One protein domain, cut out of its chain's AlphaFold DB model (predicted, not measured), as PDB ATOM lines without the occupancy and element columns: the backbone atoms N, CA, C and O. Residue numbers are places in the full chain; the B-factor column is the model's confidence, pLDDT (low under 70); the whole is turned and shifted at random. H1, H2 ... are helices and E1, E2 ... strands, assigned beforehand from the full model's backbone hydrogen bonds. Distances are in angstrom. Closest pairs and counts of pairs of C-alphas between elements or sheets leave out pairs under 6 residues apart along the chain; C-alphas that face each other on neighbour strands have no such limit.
ATOM      1  N   ALA A 283      82.932 126.007  74.104       36.72
ATOM      2  CA  ALA A 283      83.938 125.066  73.606       36.72
ATOM      3  C   ALA A 283      85.303 125.734  73.339       36.72
ATOM      4  O   ALA A 283      86.354 125.119  73.525       36.72
ATOM      5  N   THR A 284      85.310 127.008  72.937       47.62
ATOM      6  CA  THR A 284      86.548 127.777  72.710       47.62
ATOM      7  C   THR A 284      87.156 128.311  74.007       47.62
ATOM      8  O   THR A 284      88.380 128.379  74.121       47.62
ATOM      9  N   PHE A 285      86.331 128.603  75.012       40.97
ATOM     10  CA  PHE A 285      86.753 129.083  76.327       40.97
ATOM     11  C   PHE A 285      87.568 128.033  77.107       40.97
ATOM     12  O   PHE A 285      88.695 128.295  77.535       40.97
ATOM     13  N   THR A 286      87.066 126.798  77.196       42.38
ATOM     14  CA  THR A 286      87.756 125.683  77.875       42.38
ATOM     15  C   THR A 286      89.021 125.255  77.126       42.38
ATOM     16  O   THR A 286      90.044 124.933  77.737       42.38
ATOM     17  N   SER A 287      88.973 125.317  75.791       42.72
ATOM     18  CA  SER A 287      90.101 125.057  74.895       42.72
ATOM     19  C   SER A 287      91.238 126.062  75.120       42.72
ATOM     20  O   SER A 287      92.399 125.675  75.242       42.72
ATOM     21  N   MET A 288      90.930 127.349  75.298       45.56
ATOM     22  CA  MET A 288      91.966 128.365  75.482       45.56
ATOM     23  C   MET A 288      92.651 128.287  76.857       45.56
ATOM     24  O   MET A 288      93.865 128.452  76.933       45.56
ATOM     25  N   ILE A 289      91.933 127.941  77.928       44.16
ATOM     26  CA  ILE A 289      92.524 127.787  79.274       44.16
ATOM     27  C   ILE A 289      93.318 126.471  79.403       44.16
ATOM     28  O   ILE A 289      94.352 126.428  80.071       44.16
ATOM     29  N   CYS A 290      92.894 125.397  78.726       38.28
ATOM     30  CA  CYS A 290      93.554 124.087  78.815       38.28
ATOM     31  C   CYS A 290      94.763 123.901  77.884       38.28
ATOM     32  O   CYS A 290      95.611 123.056  78.181       38.28
ATOM     33  N   ILE A 291      94.846 124.631  76.764       42.03
ATOM     34  CA  ILE A 291      95.851 124.402  75.704       42.03
ATOM     35  C   ILE A 291      97.072 125.324  75.832       42.03
ATOM     36  O   ILE A 291      98.179 124.919  75.467       42.03
ATOM     37  N   PHE A 292      96.904 126.512  76.422       42.06
ATOM     38  CA  PHE A 292      97.986 127.473  76.682       42.06
ATOM     39  C   PHE A 292      99.223 126.903  77.410       42.06
ATOM     40  O   PHE A 292     100.330 127.309  77.059       42.06
ATOM     41  N   PRO A 293      99.099 125.963  78.370       42.31
ATOM     42  CA  PRO A 293     100.265 125.408  79.044       42.31
ATOM     43  C   PRO A 293     100.990 124.309  78.244       42.31
ATOM     44  O   PRO A 293     102.178 124.088  78.445       42.31
ATOM     45  N   PHE A 294     100.317 123.607  77.325       38.78
ATOM     46  CA  PHE A 294     100.852 122.363  76.750       38.78
ATOM     47  C   PHE A 294     101.641 122.548  75.444       38.78
ATOM     48  O   PHE A 294     102.440 121.681  75.080       38.78
ATOM     49  N   TYR A 295     101.410 123.613  74.677       38.59
ATOM     50  CA  TYR A 295     101.992 123.782  73.341       38.59
ATOM     51  C   TYR A 295     103.154 124.770  73.341       38.59
ATOM     52  O   TYR A 295     103.053 125.849  73.915       38.59
ATOM     53  N   GLY A 296     104.251 124.397  72.670       38.69
ATOM     54  CA  GLY A 296     105.439 125.233  72.509       38.69
ATOM     55  C   GLY A 296     105.070 126.690  72.213       38.69
ATOM     56  O   GLY A 296     104.277 126.981  71.316       38.69
ATOM     57  N   ILE A 297     105.659 127.582  73.009       38.78
ATOM     58  CA  ILE A 297     105.290 128.980  73.305       38.78
ATOM     59  C   ILE A 297     105.270 129.925  72.072       38.78
ATOM     60  O   ILE A 297     105.090 131.134  72.200       38.78
ATOM     61  N   TRP A 298     105.424 129.425  70.846       32.69
ATOM     62  CA  TRP A 298     105.541 130.258  69.644       32.69
ATOM     63  C   TRP A 298     104.349 130.166  68.679       32.69
ATOM     64  O   TRP A 298     103.896 131.197  68.185       32.69
ATOM     65  N   GLY A 299     103.775 128.976  68.461       37.47
ATOM     66  CA  GLY A 299     102.707 128.782  67.467       37.47
ATOM     67  C   GLY A 299     101.342 129.341  67.893       37.47
ATOM     68  O   GLY A 299     100.698 130.074  67.146       37.47
ATOM     69  N   PHE A 300     100.914 129.059  69.127       47.88
ATOM     70  CA  PHE A 300      99.558 129.393  69.587       47.88
ATOM     71  C   PHE A 300      99.359 130.883  69.905       47.88
ATOM     72  O   PHE A 300      98.264 131.421  69.733       47.88
ATOM     73  N   ARG A 301     100.432 131.576  70.307       53.41
ATOM     74  CA  ARG A 301     100.419 133.023  70.577       53.41
ATOM     75  C   ARG A 301      99.937 133.792  69.349       53.41
ATOM     76  O   ARG A 301      98.989 134.572  69.428       53.41
ATOM     77  N   ASN A 302     100.511 133.506  68.186       59.81
ATOM     78  CA  ASN A 302     100.117 134.171  66.949       59.81
ATOM     79  C   ASN A 302      98.646 133.899  66.599       59.81
ATOM     80  O   ASN A 302      97.913 134.846  66.315       59.81
ATOM     81  N   SER A 303      98.183 132.655  66.730       61.94
ATOM     82  CA  SER A 303      96.786 132.279  66.479       61.94
ATOM     83  C   SER A 303      95.792 133.016  67.383       61.94
ATOM     84  O   SER A 303      94.826 133.580  66.876       61.94
ATOM     85  N   ALA A 304      96.044 133.100  68.694       60.91
ATOM     86  CA  ALA A 304      95.169 133.813  69.632       60.91
ATOM     87  C   ALA A 304      95.086 135.320  69.325       60.91
ATOM     88  O   ALA A 304      94.012 135.922  69.368       60.91
ATOM     89  N   ARG A 305      96.211 135.937  68.939       71.75
ATOM     90  CA  ARG A 305      96.255 137.347  68.520       71.75
ATOM     91  C   ARG A 305      95.491 137.587  67.219       71.75
ATOM     92  O   ARG A 305      94.797 138.597  67.108       71.75
ATOM     93  N   PHE A 306      95.630 136.706  66.228       69.69
ATOM     94  CA  PHE A 306      94.881 136.822  64.976       69.69
ATOM     95  C   PHE A 306      93.386 136.588  65.193       69.69
ATOM     96  O   PHE A 306      92.582 137.349  64.657       69.69
ATOM     97  N   LEU A 307      93.016 135.638  66.058       65.56
ATOM     98  CA  LEU A 307      91.631 135.402  66.450       65.56
ATOM     99  C   LEU A 307      91.024 136.654  67.093       65.56
ATOM    100  O   LEU A 307      90.009 137.153  66.614       65.56
ATOM    101  N   TRP A 308      91.689 137.246  68.092       77.25
ATOM    102  CA  TRP A 308      91.227 138.489  68.723       77.25
ATOM    103  C   TRP A 308      91.036 139.630  67.717       77.25
ATOM    104  O   TRP A 308      90.061 140.381  67.793       77.25
ATOM    105  N   LYS A 309      91.943 139.761  66.741       72.38
ATOM    106  CA  LYS A 309      91.818 140.753  65.660       72.38
ATOM    107  C   LYS A 309      90.659 140.457  64.708       72.38
ATOM    108  O   LYS A 309      90.058 141.400  64.213       72.38
ATOM    109  N   SER A 310      90.343 139.186  64.473       61.94
ATOM    110  CA  SER A 310      89.269 138.778  63.562       61.94
ATOM    111  C   SER A 310      87.859 138.946  64.141       61.94
ATOM    112  O   SER A 310      86.894 138.971  63.384       61.94
ATOM    113  N   ILE A 311      87.724 139.082  65.467       66.88
ATOM    114  CA  ILE A 311      86.419 139.233  66.122       66.88
ATOM    115  C   ILE A 311      85.889 140.676  65.948       66.88
ATOM    116  O   ILE A 311      86.573 141.623  66.370       66.88
ATOM    117  N   PRO A 312      84.668 140.859  65.396       75.31
ATOM    118  CA  PRO A 312      84.011 142.161  65.263       75.31
ATOM    119  C   PRO A 312      83.827 142.896  66.598       75.31
ATOM    120  O   PRO A 312      83.565 142.275  67.629       75.31
ATOM    121  N   ALA A 313      83.901 144.232  66.571       73.62
ATOM    122  CA  ALA A 313      83.767 145.079  67.764       73.62
ATOM    123  C   ALA A 313      82.432 144.872  68.501       73.62
ATOM    124  O   ALA A 313      82.430 144.738  69.721       73.62
ATOM    125  N   ALA A 314      81.332 144.697  67.759       68.06
ATOM    126  CA  ALA A 314      80.008 144.435  68.325       68.06
ATOM    127  C   ALA A 314      79.972 143.201  69.250       68.06
ATOM    128  O   ALA A 314      79.280 143.202  70.262       68.06
ATOM    129  N   ILE A 315      80.756 142.157  68.943       68.06
ATOM    130  CA  ILE A 315      80.823 140.946  69.776       68.06
ATOM    131  C   ILE A 315      81.628 141.216  71.051       68.06
ATOM    132  O   ILE A 315      81.219 140.798  72.133       68.06
ATOM    133  N   LYS A 316      82.733 141.964  70.940       74.06
ATOM    134  CA  LYS A 316      83.581 142.353  72.080       74.06
ATOM    135  C   LYS A 316      82.831 143.219  73.089       74.06
ATOM    136  O   LYS A 316      83.052 143.070  74.283       74.06
ATOM    137  N   GLU A 317      81.945 144.088  72.613       76.69
ATOM    138  CA  GLU A 317      81.089 144.923  73.464       76.69
ATOM    139  C   GLU A 317      79.942 144.119  74.087       76.69
ATOM    140  O   GLU A 317      79.586 144.344  75.240       76.69
ATOM    141  N   SER A 318      79.398 143.137  73.360       69.06
ATOM    142  CA  SER A 318      78.299 142.299  73.854       69.06
ATOM    143  C   SER A 318      78.713 141.243  74.890       69.06
ATOM    144  O   SER A 318      77.858 140.754  75.625       69.06
ATOM    145  N   GLN A 319      79.998 140.863  74.945       71.62
ATOM    146  CA  GLN A 319      80.496 139.764  75.784       71.62
ATOM    147  C   GLN A 319      81.705 140.192  76.637       71.62
ATOM    148  O   GLN A 319      82.846 140.124  76.169       71.62
ATOM    149  N   PRO A 320      81.499 140.578  77.912       77.50
ATOM    150  CA  PRO A 320      82.584 141.045  78.780       77.50
ATOM    151  C   PRO A 320      83.565 139.927  79.170       77.50
ATOM    152  O   PRO A 320      84.752 140.192  79.364       77.50
ATOM    153  N   GLU A 321      83.104 138.673  79.194       74.31
ATOM    154  CA  GLU A 321      83.936 137.477  79.383       74.31
ATOM    155  C   GLU A 321      85.062 137.410  78.346       74.31
ATOM    156  O   GLU A 321      86.226 137.224  78.684       74.31
ATOM    157  N   LEU A 322      84.748 137.654  77.073       73.56
ATOM    158  CA  LEU A 322      85.722 137.588  75.985       73.56
ATOM    159  C   LEU A 322      86.865 138.599  76.185       73.56
ATOM    160  O   LEU A 322      88.037 138.293  75.947       73.56
ATOM    161  N   VAL A 323      86.527 139.798  76.659       80.06
ATOM    162  CA  VAL A 323      87.498 140.852  76.977       80.06
ATOM    163  C   VAL A 323      88.352 140.462  78.183       80.06
ATOM    164  O   VAL A 323      89.568 140.665  78.162       80.06
ATOM    165  N   ALA A 324      87.747 139.880  79.218       81.25
ATOM    166  CA  ALA A 324      88.460 139.423  80.405       81.25
ATOM    167  C   ALA A 324      89.441 138.281  80.087       81.25
ATOM    168  O   ALA A 324      90.591 138.312  80.527       81.25
ATOM    169  N   VAL A 325      89.060 137.342  79.219       79.56
ATOM    170  CA  VAL A 325      89.980 136.297  78.758       79.56
ATOM    171  C   VAL A 325      91.144 136.870  77.957       79.56
ATOM    172  O   VAL A 325      92.290 136.453  78.136       79.56
ATOM    173  N   TRP A 326      90.889 137.836  77.072       82.94
ATOM    174  CA  TRP A 326      91.971 138.472  76.326       82.94
ATOM    175  C   TRP A 326      92.978 139.152  77.258       82.94
ATOM    176  O   TRP A 326      94.180 139.021  77.031       82.94
ATOM    177  N   LYS A 327      92.521 139.778  78.352       84.69
ATOM    178  CA  LYS A 327      93.411 140.330  79.389       84.69
ATOM    179  C   LYS A 327      94.302 139.256  80.018       84.69
ATOM    180  O   LYS A 327      95.507 139.468  80.130       84.69
ATOM    181  N   ILE A 328      93.751 138.085  80.349       84.31
ATOM    182  CA  ILE A 328      94.535 136.936  80.838       84.31
ATOM    183  C   ILE A 328      95.578 136.515  79.787       84.31
ATOM    184  O   ILE A 328      96.759 136.350  80.096       84.31
ATOM    185  N   GLY A 329      95.171 136.420  78.518       81.94
ATOM    186  CA  GLY A 329      96.059 136.102  77.399       81.94
ATOM    187  C   GLY A 329      97.191 137.118  77.202       81.94
ATOM    188  O   GLY A 329      98.318 136.727  76.897       81.94
ATOM    189  N   GLN A 330      96.933 138.410  77.418       83.38
ATOM    190  CA  GLN A 330      97.953 139.464  77.374       83.38
ATOM    191  C   GLN A 330      98.995 139.291  78.485       83.38
ATOM    192  O   GLN A 330     100.188 139.423  78.220       83.38
ATOM    193  N   LYS A 331      98.563 138.940  79.700       85.25
ATOM    194  CA  LYS A 331      99.460 138.680  80.834       85.25
ATOM    195  C   LYS A 331     100.307 137.424  80.629       85.25
ATOM    196  O   LYS A 331     101.520 137.448  80.839       85.25
ATOM    197  N   LEU A 332      99.710 136.366  80.078       79.75
ATOM    198  CA  LEU A 332     100.445 135.174  79.642       79.75
ATOM    199  C   LEU A 332     101.450 135.493  78.525       79.75
ATOM    200  O   LEU A 332     102.550 134.942  78.503       79.75
ATOM    201  N   TRP A 333     101.112 136.408  77.610       79.62
ATOM    202  CA  TRP A 333     102.010 136.827  76.533       79.62
ATOM    203  C   TRP A 333     103.283 137.490  77.057       79.62
ATOM    204  O   TRP A 333     104.367 137.236  76.529       79.62
ATOM    205  N   THR A 334     103.148 138.342  78.072       82.06
ATOM    206  CA  THR A 334     104.269 139.037  78.717       82.06
ATOM    207  C   THR A 334     104.968 138.188  79.774       82.06
ATOM    208  O   THR A 334     105.935 138.659  80.362       82.06
ATOM    209  N   ARG A 335     104.520 136.938  79.989       77.56
ATOM    210  CA  ARG A 335     104.993 136.034  81.056       77.56
ATOM    211  C   ARG A 335     104.840 136.631  82.460       77.56
ATOM    212  O   ARG A 335     105.616 136.329  83.358       77.56
ATOM    213  N   ASP A 336     103.828 137.471  82.638       84.69
ATOM    214  CA  ASP A 336     103.481 138.084  83.917       84.69
ATOM    215  C   ASP A 336     102.482 137.179  84.651       84.69
ATOM    216  O   ASP A 336     101.273 137.391  84.580       84.69
ATOM    217  N   TYR A 337     102.977 136.114  85.290       81.56
ATOM    218  CA  TYR A 337     102.121 135.114  85.946       81.56
ATOM    219  C   TYR A 337     101.418 135.663  87.198       81.56
ATOM    220  O   TYR A 337     100.283 135.275  87.465       81.56
ATOM    221  N   GLY A 338     102.024 136.623  87.906       84.88
ATOM    222  CA  GLY A 338     101.342 137.358  88.977       84.88
ATOM    223  C   GLY A 338     100.136 138.131  88.434       84.88
ATOM    224  O   GLY A 338      99.013 137.970  88.918       84.88
ATOM    225  N   GLY A 339     100.332 138.860  87.332       85.69
ATOM    226  CA  GLY A 339      99.261 139.563  86.631       85.69
ATOM    227  C   GLY A 339      98.193 138.645  86.027       85.69
ATOM    228  O   GLY A 339      97.068 139.092  85.816       85.69
ATOM    229  N   VAL A 340      98.495 137.367  85.767       85.44
ATOM    230  CA  VAL A 340      97.487 136.382  85.337       85.44
ATOM    231  C   VAL A 340      96.486 136.108  86.454       85.44
ATOM    232  O   VAL A 340      95.286 136.174  86.203       85.44
ATOM    233  N   HIS A 341      96.947 135.862  87.680       85.50
ATOM    234  CA  HIS A 341      96.061 135.619  88.826       85.50
ATOM    235  C   HIS A 341      95.235 136.857  89.193       85.50
ATOM    236  O   HIS A 341      94.074 136.745  89.582       85.50
ATOM    237  N   GLU A 342      95.790 138.057  89.020       85.62
ATOM    238  CA  GLU A 342      95.028 139.307  89.128       85.62
ATOM    239  C   GLU A 342      93.973 139.446  88.023       85.62
ATOM    240  O   GLU A 342      92.835 139.811  88.304       85.62
ATOM    241  N   ALA A 343      94.317 139.119  86.774       85.38
ATOM    242  CA  ALA A 343      93.383 139.177  85.651       85.38
ATOM    243  C   ALA A 343      92.262 138.131  85.756       85.38
ATOM    244  O   ALA A 343      91.136 138.414  85.351       85.38
ATOM    245  N   ILE A 344      92.555 136.951  86.316       83.06
ATOM    246  CA  ILE A 344      91.553 135.929  86.635       83.06
ATOM    247  C   ILE A 344      90.612 136.467  87.717       83.06
ATOM    248  O   ILE A 344      89.415 136.531  87.479       83.06
ATOM    249  N   ARG A 345      91.128 136.954  88.852       83.62
ATOM    250  CA  ARG A 345      90.292 137.503  89.941       83.62
ATOM    251  C   ARG A 345      89.535 138.782  89.568       83.62
ATOM    252  O   ARG A 345      88.536 139.108  90.195       83.62
ATOM    253  N   GLY A 346      90.005 139.513  88.558       80.69
ATOM    254  CA  GLY A 346      89.386 140.746  88.068       80.69
ATOM    255  C   GLY A 346      88.073 140.551  87.300       80.69
ATOM    256  O   GLY A 346      87.492 141.539  86.852       80.69
ATOM    257  N   PHE A 347      87.616 139.311  87.117       82.56
ATOM    258  CA  PHE A 347      86.337 138.985  86.498       82.56
ATOM    259  C   PHE A 347      85.647 137.856  87.280       82.56
ATOM    260  O   PHE A 347      86.312 136.951  87.777       82.56
ATOM    261  N   ASP A 348      84.319 137.918  87.397       76.62
ATOM    262  CA  ASP A 348      83.516 136.960  88.171       76.62
ATOM    263  C   ASP A 348      83.321 135.652  87.383       76.62
ATOM    264  O   ASP A 348      82.292 135.412  86.749       76.62
ATOM    265  N   TRP A 349      84.377 134.835  87.329       77.19
ATOM    266  CA  TRP A 349      84.332 133.505  86.725       77.19
ATOM    267  C   TRP A 349      83.616 132.506  87.642       77.19
ATOM    268  O   TRP A 349      83.641 132.627  88.864       77.19
ATOM    269  N   SER A 350      83.084 131.425  87.061       66.38
ATOM    270  CA  SER A 350      82.789 130.211  87.838       66.38
ATOM    271  C   SER A 350      84.045 129.779  88.613       66.38
ATOM    272  O   SER A 350      85.140 129.785  88.040       66.38
ATOM    273  N   GLN A 351      83.895 129.366  89.882       60.16
ATOM    274  CA  GLN A 351      85.004 128.924  90.757       60.16
ATOM    275  C   GLN A 351      85.906 127.851  90.106       60.16
ATOM    276  O   GLN A 351      87.080 127.720  90.442       60.16
ATOM    277  N   GLU A 352      85.389 127.136  89.108       62.69
ATOM    278  CA  GLU A 352      86.073 126.093  88.345       62.69
ATOM    279  C   GLU A 352      87.270 126.595  87.505       62.69
ATOM    280  O   GLU A 352      88.196 125.829  87.233       62.69
ATOM    281  N   VAL A 353      87.286 127.863  87.077       68.56
ATOM    282  CA  VAL A 353      88.308 128.381  86.142       68.56
ATOM    283  C   VAL A 353      89.668 128.556  86.817       68.56
ATOM    284  O   VAL A 353      90.702 128.188  86.248       68.56
ATOM    285  N   GLU A 354      89.673 129.086  88.037       73.56
ATOM    286  CA  GLU A 354      90.894 129.285  88.818       73.56
ATOM    287  C   GLU A 354      91.522 127.937  89.191       73.56
ATOM    288  O   GLU A 354      92.724 127.725  89.010       73.56
ATOM    289  N   GLU A 355      90.698 126.983  89.634       76.75
ATOM    290  CA  GLU A 355      91.147 125.629  89.951       76.75
ATOM    291  C   GLU A 355      91.718 124.905  88.730       76.75
ATOM    292  O   GLU A 355      92.758 124.247  88.824       76.75
ATOM    293  N   LEU A 356      91.084 125.057  87.564       75.31
ATOM    294  CA  LEU A 356      91.555 124.461  86.320       75.31
ATOM    295  C   LEU A 356      92.924 125.015  85.905       75.31
ATOM    296  O   LEU A 356      93.821 124.237  85.564       75.31
ATOM    297  N   TYR A 357      93.104 126.339  85.956       78.62
ATOM    298  CA  TYR A 357      94.380 126.985  85.645       78.62
ATOM    299  C   TYR A 357      95.482 126.529  86.608       78.62
ATOM    300  O   TYR A 357      96.544 126.076  86.173       78.62
ATOM    301  N   ARG A 358      95.196 126.547  87.913       83.69
ATOM    302  CA  ARG A 358      96.109 126.108  88.973       83.69
ATOM    303  C   ARG A 358      96.521 124.644  88.811       83.69
ATOM    304  O   ARG A 358      97.711 124.333  88.843       83.69
ATOM    305  N   LYS A 359      95.572 123.742  88.537       82.25
ATOM    306  CA  LYS A 359      95.849 122.319  88.279       82.25
ATOM    307  C   LYS A 359      96.748 122.120  87.059       82.25
ATOM    308  O   LYS A 359      97.659 121.294  87.088       82.25
ATOM    309  N   ARG A 360      96.506 122.868  85.978       77.69
ATOM    310  CA  ARG A 360      97.334 122.813  84.764       77.69
ATOM    311  C   ARG A 360      98.741 123.345  85.011       77.69
ATOM    312  O   ARG A 360      99.696 122.709  84.573       77.69
ATOM    313  N   MET A 361      98.869 124.455  85.730       82.44
ATOM    314  CA  MET A 361     100.165 125.025  86.086       82.44
ATOM    315  C   MET A 361     100.978 124.054  86.944       82.44
ATOM    316  O   MET A 361     102.134 123.782  86.637       82.44
ATOM    317  N   PHE A 362     100.352 123.435  87.945       85.25
ATOM    318  CA  PHE A 362     101.002 122.425  88.778       85.25
ATOM    319  C   PHE A 362     101.557 121.244  87.959       85.25
ATOM    320  O   PHE A 362     102.701 120.836  88.143       85.25
ATOM    321  N   GLN A 363     100.784 120.738  86.992       80.00
ATOM    322  CA  GLN A 363     101.237 119.678  86.082       80.00
ATOM    323  C   GLN A 363     102.425 120.100  85.208       80.00
ATOM    324  O   GLN A 363     103.308 119.287  84.931       80.00
ATOM    325  N   LEU A 364     102.487 121.368  84.792       78.19
ATOM    326  CA  LEU A 364     103.657 121.867  84.076       78.19
ATOM    327  C   LEU A 364     104.898 121.878  84.951       78.19
ATOM    328  O   LEU A 364     105.941 121.406  84.498       78.19
ATOM    329  N   LEU A 365     104.781 122.365  86.188       85.06
ATOM    330  CA  LEU A 365     105.902 122.394  87.125       85.06
ATOM    331  C   LEU A 365     106.453 120.985  87.366       85.06
ATOM    332  O   LEU A 365     107.663 120.788  87.265       85.06
ATOM    333  N   LEU A 366     105.564 119.995  87.539       83.56
ATOM    334  CA  LEU A 366     105.929 118.575  87.628       83.56
ATOM    335  C   LEU A 366     106.744 118.086  86.420       83.56
ATOM    336  O   LEU A 366     107.649 117.264  86.563       83.56
ATOM    337  N   SER A 367     106.403 118.545  85.214       76.88
ATOM    338  CA  SER A 367     107.051 118.091  83.980       76.88
ATOM    339  C   SER A 367     108.385 118.792  83.696       76.88
ATOM    340  O   SER A 367     109.318 118.139  83.219       76.88
ATOM    341  N   ALA A 368     108.480 120.088  84.008       76.25
ATOM    342  CA  ALA A 368     109.537 120.978  83.532       76.25
ATOM    343  C   ALA A 368     110.691 121.172  84.523       76.25
ATOM    344  O   ALA A 368     111.806 121.458  84.091       76.25
ATOM    345  N   TYR A 369     110.447 120.999  85.825       78.38
ATOM    346  CA  TYR A 369     111.435 121.269  86.866       78.38
ATOM    347  C   TYR A 369     111.782 119.999  87.644       78.38
ATOM    348  O   TYR A 369     110.922 119.180  87.953       78.38
ATOM    349  N   SER A 370     113.067 119.836  87.960       84.19
ATOM    350  CA  SER A 370     113.544 118.902  88.989       84.19
ATOM    351  C   SER A 370     113.587 119.576  90.359       84.19
ATOM    352  O   SER A 370     113.267 118.957  91.371       84.19
ATOM    353  N   THR A 371     113.958 120.856  90.377       86.75
ATOM    354  CA  THR A 371     113.986 121.722  91.553       86.75
ATOM    355  C   THR A 371     113.452 123.106  91.185       86.75
ATOM    356  O   THR A 371     113.663 123.574  90.064       86.75
ATOM    357  N   ILE A 372     112.733 123.753  92.102       92.44
ATOM    358  CA  ILE A 372     112.135 125.081  91.894       92.44
ATOM    359  C   ILE A 372     112.059 125.857  93.215       92.44
ATOM    360  O   ILE A 372     111.849 125.261  94.266       92.44
ATOM    361  N   GLY A 373     112.247 127.179  93.183       91.00
ATOM    362  CA  GLY A 373     112.152 128.021  94.378       91.00
ATOM    363  C   GLY A 373     110.718 128.146  94.902       91.00
ATOM    364  O   GLY A 373     109.752 128.072  94.134       91.00
ATOM    365  N   ILE A 374     110.564 128.369  96.211       91.75
ATOM    366  CA  ILE A 374     109.241 128.579  96.834       91.75
ATOM    367  C   ILE A 374     108.558 129.822  96.249       91.75
ATOM    368  O   ILE A 374     107.377 129.762  95.919       91.75
ATOM    369  N   GLN A 375     109.308 130.913  96.061       89.94
ATOM    370  CA  GLN A 375     108.821 132.185  95.510       89.94
ATOM    371  C   GLN A 375     108.215 131.995  94.117       89.94
ATOM    372  O   GLN A 375     107.087 132.408  93.855       89.94
ATOM    373  N   ASP A 376     108.956 131.328  93.232       87.31
ATOM    374  CA  ASP A 376     108.512 131.074  91.864       87.31
ATOM    375  C   ASP A 376     107.289 130.154  91.860       87.31
ATOM    376  O   ASP A 376     106.320 130.400  91.147       87.31
ATOM    377  N   THR A 377     107.287 129.124  92.709       89.25
ATOM    378  CA  THR A 377     106.158 128.192  92.835       89.25
ATOM    379  C   THR A 377     104.897 128.896  93.342       89.25
ATOM    380  O   THR A 377     103.816 128.685  92.789       89.25
ATOM    381  N   ALA A 378     105.032 129.774  94.339       91.00
ATOM    382  CA  ALA A 378     103.960 130.624  94.856       91.00
ATOM    383  C   ALA A 378     103.403 131.539  93.754       91.00
ATOM    384  O   ALA A 378     102.191 131.595  93.537       91.00
ATOM    385  N   LEU A 379     104.293 132.173  92.987       89.56
ATOM    386  CA  LEU A 379     103.952 133.051  91.869       89.56
ATOM    387  C   LEU A 379     103.233 132.303  90.733       89.56
ATOM    388  O   LEU A 379     102.261 132.812  90.178       89.56
ATOM    389  N   PHE A 380     103.658 131.080  90.407       87.38
ATOM    390  CA  PHE A 380     102.999 130.254  89.395       87.38
ATOM    391  C   PHE A 380     101.619 129.767  89.849       87.38
ATOM    392  O   PHE A 380     100.660 129.823  89.076       87.38
ATOM    393  N   LEU A 381     101.495 129.301  91.093       88.75
ATOM    394  CA  LEU A 381     100.255 128.715  91.614       88.75
ATOM    395  C   LEU A 381      99.262 129.748  92.166       88.75
ATOM    396  O   LEU A 381      98.103 129.395  92.392       88.75
ATOM    397  N   GLY A 382      99.684 131.005  92.328       87.38
ATOM    398  CA  GLY A 382      98.842 132.102  92.809       87.38
ATOM    399  C   GLY A 382      98.535 132.007  94.301       87.38
ATOM    400  O   GLY A 382      97.462 132.419  94.733       87.38
ATOM    401  N   MET A 383      99.449 131.418  95.071       88.88
ATOM    402  CA  MET A 383      99.322 131.206  96.514       88.88
ATOM    403  C   MET A 383     100.381 132.023  97.254       88.88
ATOM    404  O   MET A 383     101.345 132.488  96.648       88.88
ATOM    405  N   ASN A 384     100.222 132.186  98.565       91.50
ATOM    406  CA  ASN A 384     101.322 132.667  99.397       91.50
ATOM    407  C   ASN A 384     102.375 131.549  99.593       91.50
ATOM    408  O   ASN A 384     102.157 130.386  99.240       91.50
ATOM    409  N   GLU A 385     103.538 131.912 100.132       90.81
ATOM    410  CA  GLU A 385     104.654 130.975 100.312       90.81
ATOM    411  C   GLU A 385     104.339 129.848 101.314       90.81
ATOM    412  O   GLU A 385     104.820 128.724 101.153       90.81
ATOM    413  N   ASP A 386     103.504 130.113 102.319       89.00
ATOM    414  CA  ASP A 386     103.173 129.143 103.367       89.00
ATOM    415  C   ASP A 386     102.160 128.098 102.867       89.00
ATOM    416  O   ASP A 386     102.373 126.889 102.986       89.00
ATOM    417  N   ASP A 387     101.093 128.553 102.213       91.38
ATOM    418  CA  ASP A 387     100.047 127.727 101.608       91.38
ATOM    419  C   ASP A 387     100.618 126.870 100.484       91.38
ATOM    420  O   ASP A 387     100.292 125.684 100.388       91.38
ATOM    421  N   VAL A 388     101.510 127.434  99.655       92.00
ATOM    422  CA  VAL A 388     102.124 126.666  98.569       92.00
ATOM    423  C   VAL A 388     103.017 125.563  99.116       92.00
ATOM    424  O   VAL A 388     102.984 124.449  98.602       92.00
ATOM    425  N   THR A 389     103.766 125.843 100.186       90.75
ATOM    426  CA  THR A 389     104.649 124.865 100.827       90.75
ATOM    427  C   THR A 389     103.835 123.706 101.397       90.75
ATOM    428  O   THR A 389     104.129 122.543 101.119       90.75
ATOM    429  N   ASN A 390     102.744 124.009 102.102       93.12
ATOM    430  CA  ASN A 390     101.823 122.992 102.609       93.12
ATOM    431  C   ASN A 390     101.200 122.168 101.474       93.12
ATOM    432  O   ASN A 390     101.152 120.938 101.548       93.12
ATOM    433  N   TYR A 391     100.768 122.832 100.400       90.56
ATOM    434  CA  TYR A 391     100.150 122.187  99.247       90.56
ATOM    435  C   TYR A 391     101.109 121.224  98.532       90.56
ATOM    436  O   TYR A 391     100.750 120.078  98.275       90.56
ATOM    437  N   VAL A 392     102.343 121.640  98.230       90.06
ATOM    438  CA  VAL A 392     103.296 120.793  97.489       90.06
ATOM    439  C   VAL A 392     103.860 119.651  98.335       90.06
ATOM    440  O   VAL A 392     104.081 118.562  97.805       90.06
ATOM    441  N   ILE A 393     104.026 119.850  99.647       89.19
ATOM    442  CA  ILE A 393     104.435 118.781 100.571       89.19
ATOM    443  C   ILE A 393     103.358 117.691 100.631       89.19
ATOM    444  O   ILE A 393     103.687 116.508 100.547       89.19
ATOM    445  N   GLN A 394     102.070 118.058 100.677       89.50
ATOM    446  CA  GLN A 394     100.970 117.086 100.575       89.50
ATOM    447  C   GLN A 394     101.005 116.289  99.262       89.50
ATOM    448  O   GLN A 394     100.601 115.129  99.229       89.50
ATOM    449  N   GLN A 395     101.509 116.891  98.183       85.62
ATOM    450  CA  GLN A 395     101.684 116.240  96.881       85.62
ATOM    451  C   GLN A 395     103.007 115.456  96.763       85.62
ATOM    452  O   GLN A 395     103.334 114.959  95.684       85.62
ATOM    453  N   GLY A 396     103.764 115.320  97.857       86.38
ATOM    454  CA  GLY A 396     104.977 114.505  97.937       86.38
ATOM    455  C   GLY A 396     106.261 115.209  97.496       86.38
ATOM    456  O   GLY A 396     107.246 114.530  97.200       86.38
ATOM    457  N   TRP A 397     106.272 116.542  97.407       91.25
ATOM    458  CA  TRP A 397     107.493 117.307  97.140       91.25
ATOM    459  C   TRP A 397     108.304 117.481  98.424       91.25
ATOM    460  O   TRP A 397     107.749 117.543  99.520       91.25
ATOM    461  N   VAL A 398     109.626 117.576  98.283       90.31
ATOM    462  CA  VAL A 398     110.540 117.717  99.425       90.31
ATOM    463  C   VAL A 398     111.069 119.142  99.479       90.31
ATOM    464  O   VAL A 398     111.631 119.630  98.500       90.31
ATOM    465  N   LEU A 399     110.902 119.803 100.623       90.69
ATOM    466  CA  LEU A 399     111.454 121.129 100.874       90.69
ATOM    467  C   LEU A 399     112.869 121.021 101.454       90.69
ATOM    468  O   LEU A 399     113.068 120.349 102.463       90.69
ATOM    469  N   ASP A 400     113.818 121.741 100.859       90.62
ATOM    470  CA  ASP A 400     115.106 122.038 101.481       90.62
ATOM    471  C   ASP A 400     115.041 123.407 102.195       90.62
ATOM    472  O   ASP A 400     115.010 124.453 101.531       90.62
ATOM    473  N   PRO A 401     115.010 123.434 103.541       84.94
ATOM    474  CA  PRO A 401     114.878 124.672 104.304       84.94
ATOM    475  C   PRO A 401     116.107 125.584 104.205       84.94
ATOM    476  O   PRO A 401     115.969 126.787 104.415       84.94
ATOM    477  N   ALA A 402     117.293 125.057 103.870       84.56
ATOM    478  CA  ALA A 402     118.511 125.861 103.774       84.56
ATOM    479  C   ALA A 402     118.567 126.674 102.472       84.56
ATOM    480  O   ALA A 402     118.982 127.832 102.478       84.56
ATOM    481  N   SER A 403     118.127 126.082 101.360       86.25
ATOM    482  CA  SER A 403     118.146 126.724 100.040       86.25
ATOM    483  C   SER A 403     116.812 127.358  99.634       86.25
ATOM    484  O   SER A 403     116.762 128.062  98.627       86.25
ATOM    485  N   ARG A 404     115.731 127.134 100.402       89.88
ATOM    486  CA  ARG A 404     114.345 127.495 100.037       89.88
ATOM    487  C   ARG A 404     113.938 126.942  98.663       89.88
ATOM    488  O   ARG A 404     113.177 127.571  97.925       89.88
ATOM    489  N   MET A 405     114.440 125.752  98.336       89.75
ATOM    490  CA  MET A 405     114.155 125.044  97.091       89.75
ATOM    491  C   MET A 405     113.260 123.835  97.349       89.75
ATOM    492  O   MET A 405     113.423 123.100  98.322       89.75
ATOM    493  N   LEU A 406     112.326 123.607  96.436       90.19
ATOM    494  CA  LEU A 406     111.442 122.456  96.405       90.19
ATOM    495  C   LEU A 406     111.972 121.442  95.393       90.19
ATOM    496  O   LEU A 406     112.215 121.785  94.235       90.19
ATOM    497  N   THR A 407     112.123 120.192  95.817       88.69
ATOM    498  CA  THR A 407     112.458 119.065  94.943       88.69
ATOM    499  C   THR A 407     111.177 118.406  94.455       88.69
ATOM    500  O   THR A 407     110.353 117.940  95.247       88.69
ATOM    501  N   VAL A 408     111.017 118.384  93.135       88.12
ATOM    502  CA  VAL A 408     109.813 117.920  92.448       88.12
ATOM    503  C   VAL A 408     109.857 116.399  92.312       88.12
ATOM    504  O   VAL A 408     110.622 115.848  91.517       88.12
TER     505      VAL A 408
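What this domain is: This is residues 283 to 408 of the 436 residues of the protein "COP9 signalosome complex subunit 8" of Morella rubra (UniProt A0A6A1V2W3). This is an elongated helical body with a small head at one end, where H7, H8 and a small three-stranded sheet come together, and a loose arm at the other, where H2 and H3 reach outward and residues 309 to 314 stick out. Between them lie the helical hairpin H4 and H5 and the long helix H6, with H1 over part of H6. The 126 printed residues, mostly helix by class, hold eight named helices and three strands in the order H1 H2 H3 H4 H5 H6 E1 H7 H8 E2 E3; the sheet's order is E1, E3, E2, antiparallel. The whole is only just compact, close to loose, with a radius of gyration of the C-alphas of 16.2 A and spans of 55 by 29 by 23 A.

How they stand to each other: H1, residues 283 to 291, touches residues 356 to 360 alone of H6, residues 352 to 368, at a shallow tilt of 31 degrees, the same way; the closest C-alphas, of Ile 289 and Tyr 357, are 6.7 A apart. H2, residues 299 to 310, and H3, residues 313 to 318, are each close but not clearly touching to H4, residues 320 to 333: the closest C-alphas are those of Arg 301 and Trp 333, 7.2 A, and of Lys 316 and Val 323, 6.4 A. H4 and H5, residues 337 to 345, form a helical hairpin at 9 degrees, with C-alphas 328 and 340 closest at 5.4 A. The hub H7, residues 374 to 381, touches H5 (Gly 338 and Leu 379, C-alphas 5.8 A), H6 through its residues 358 to 362 alone (Arg 358 and Leu 381, 5.6 A) and H8, residues 385 to 394 (Ala 378 and Glu 385, 5.5 A), the last about perpendicular at 80 degrees. H7 and H8 are on the sheet but only graze it. E1, residues 371 to 373, and E2, residues 398 to 400, are the edge strands beside the inner E3, residues 405 to 407. N 372 and O 406 are 2.9 A apart, and N 407 and O 398 2.8 A, within hydrogen-bond range. E1, H7, H8 and E2 make a split strand-helix-strand unit, two strands running the same way with E3 between them, and its crossover is right-handed. Every O i to N i+4 pair is within range in H1 and H3 to H8; in H2, 7 of 8.

Where its parts are: H1 begins at C-alpha 283, (83.938, 125.066, 73.606). H6 is 24.5 A long, H4 20.0 A and H2 17.2 A. E3 ends at C-alpha 407, (112.458, 119.065, 94.943).

The domain as a whole: The C-alphas of Ala 314 and Ala 402, 55.5 A apart, are the farthest. The printed part has no cut and no long link. Mean pLDDT of the printed part is 75.4; 33 residues are under 70, among them residues 283 to 304.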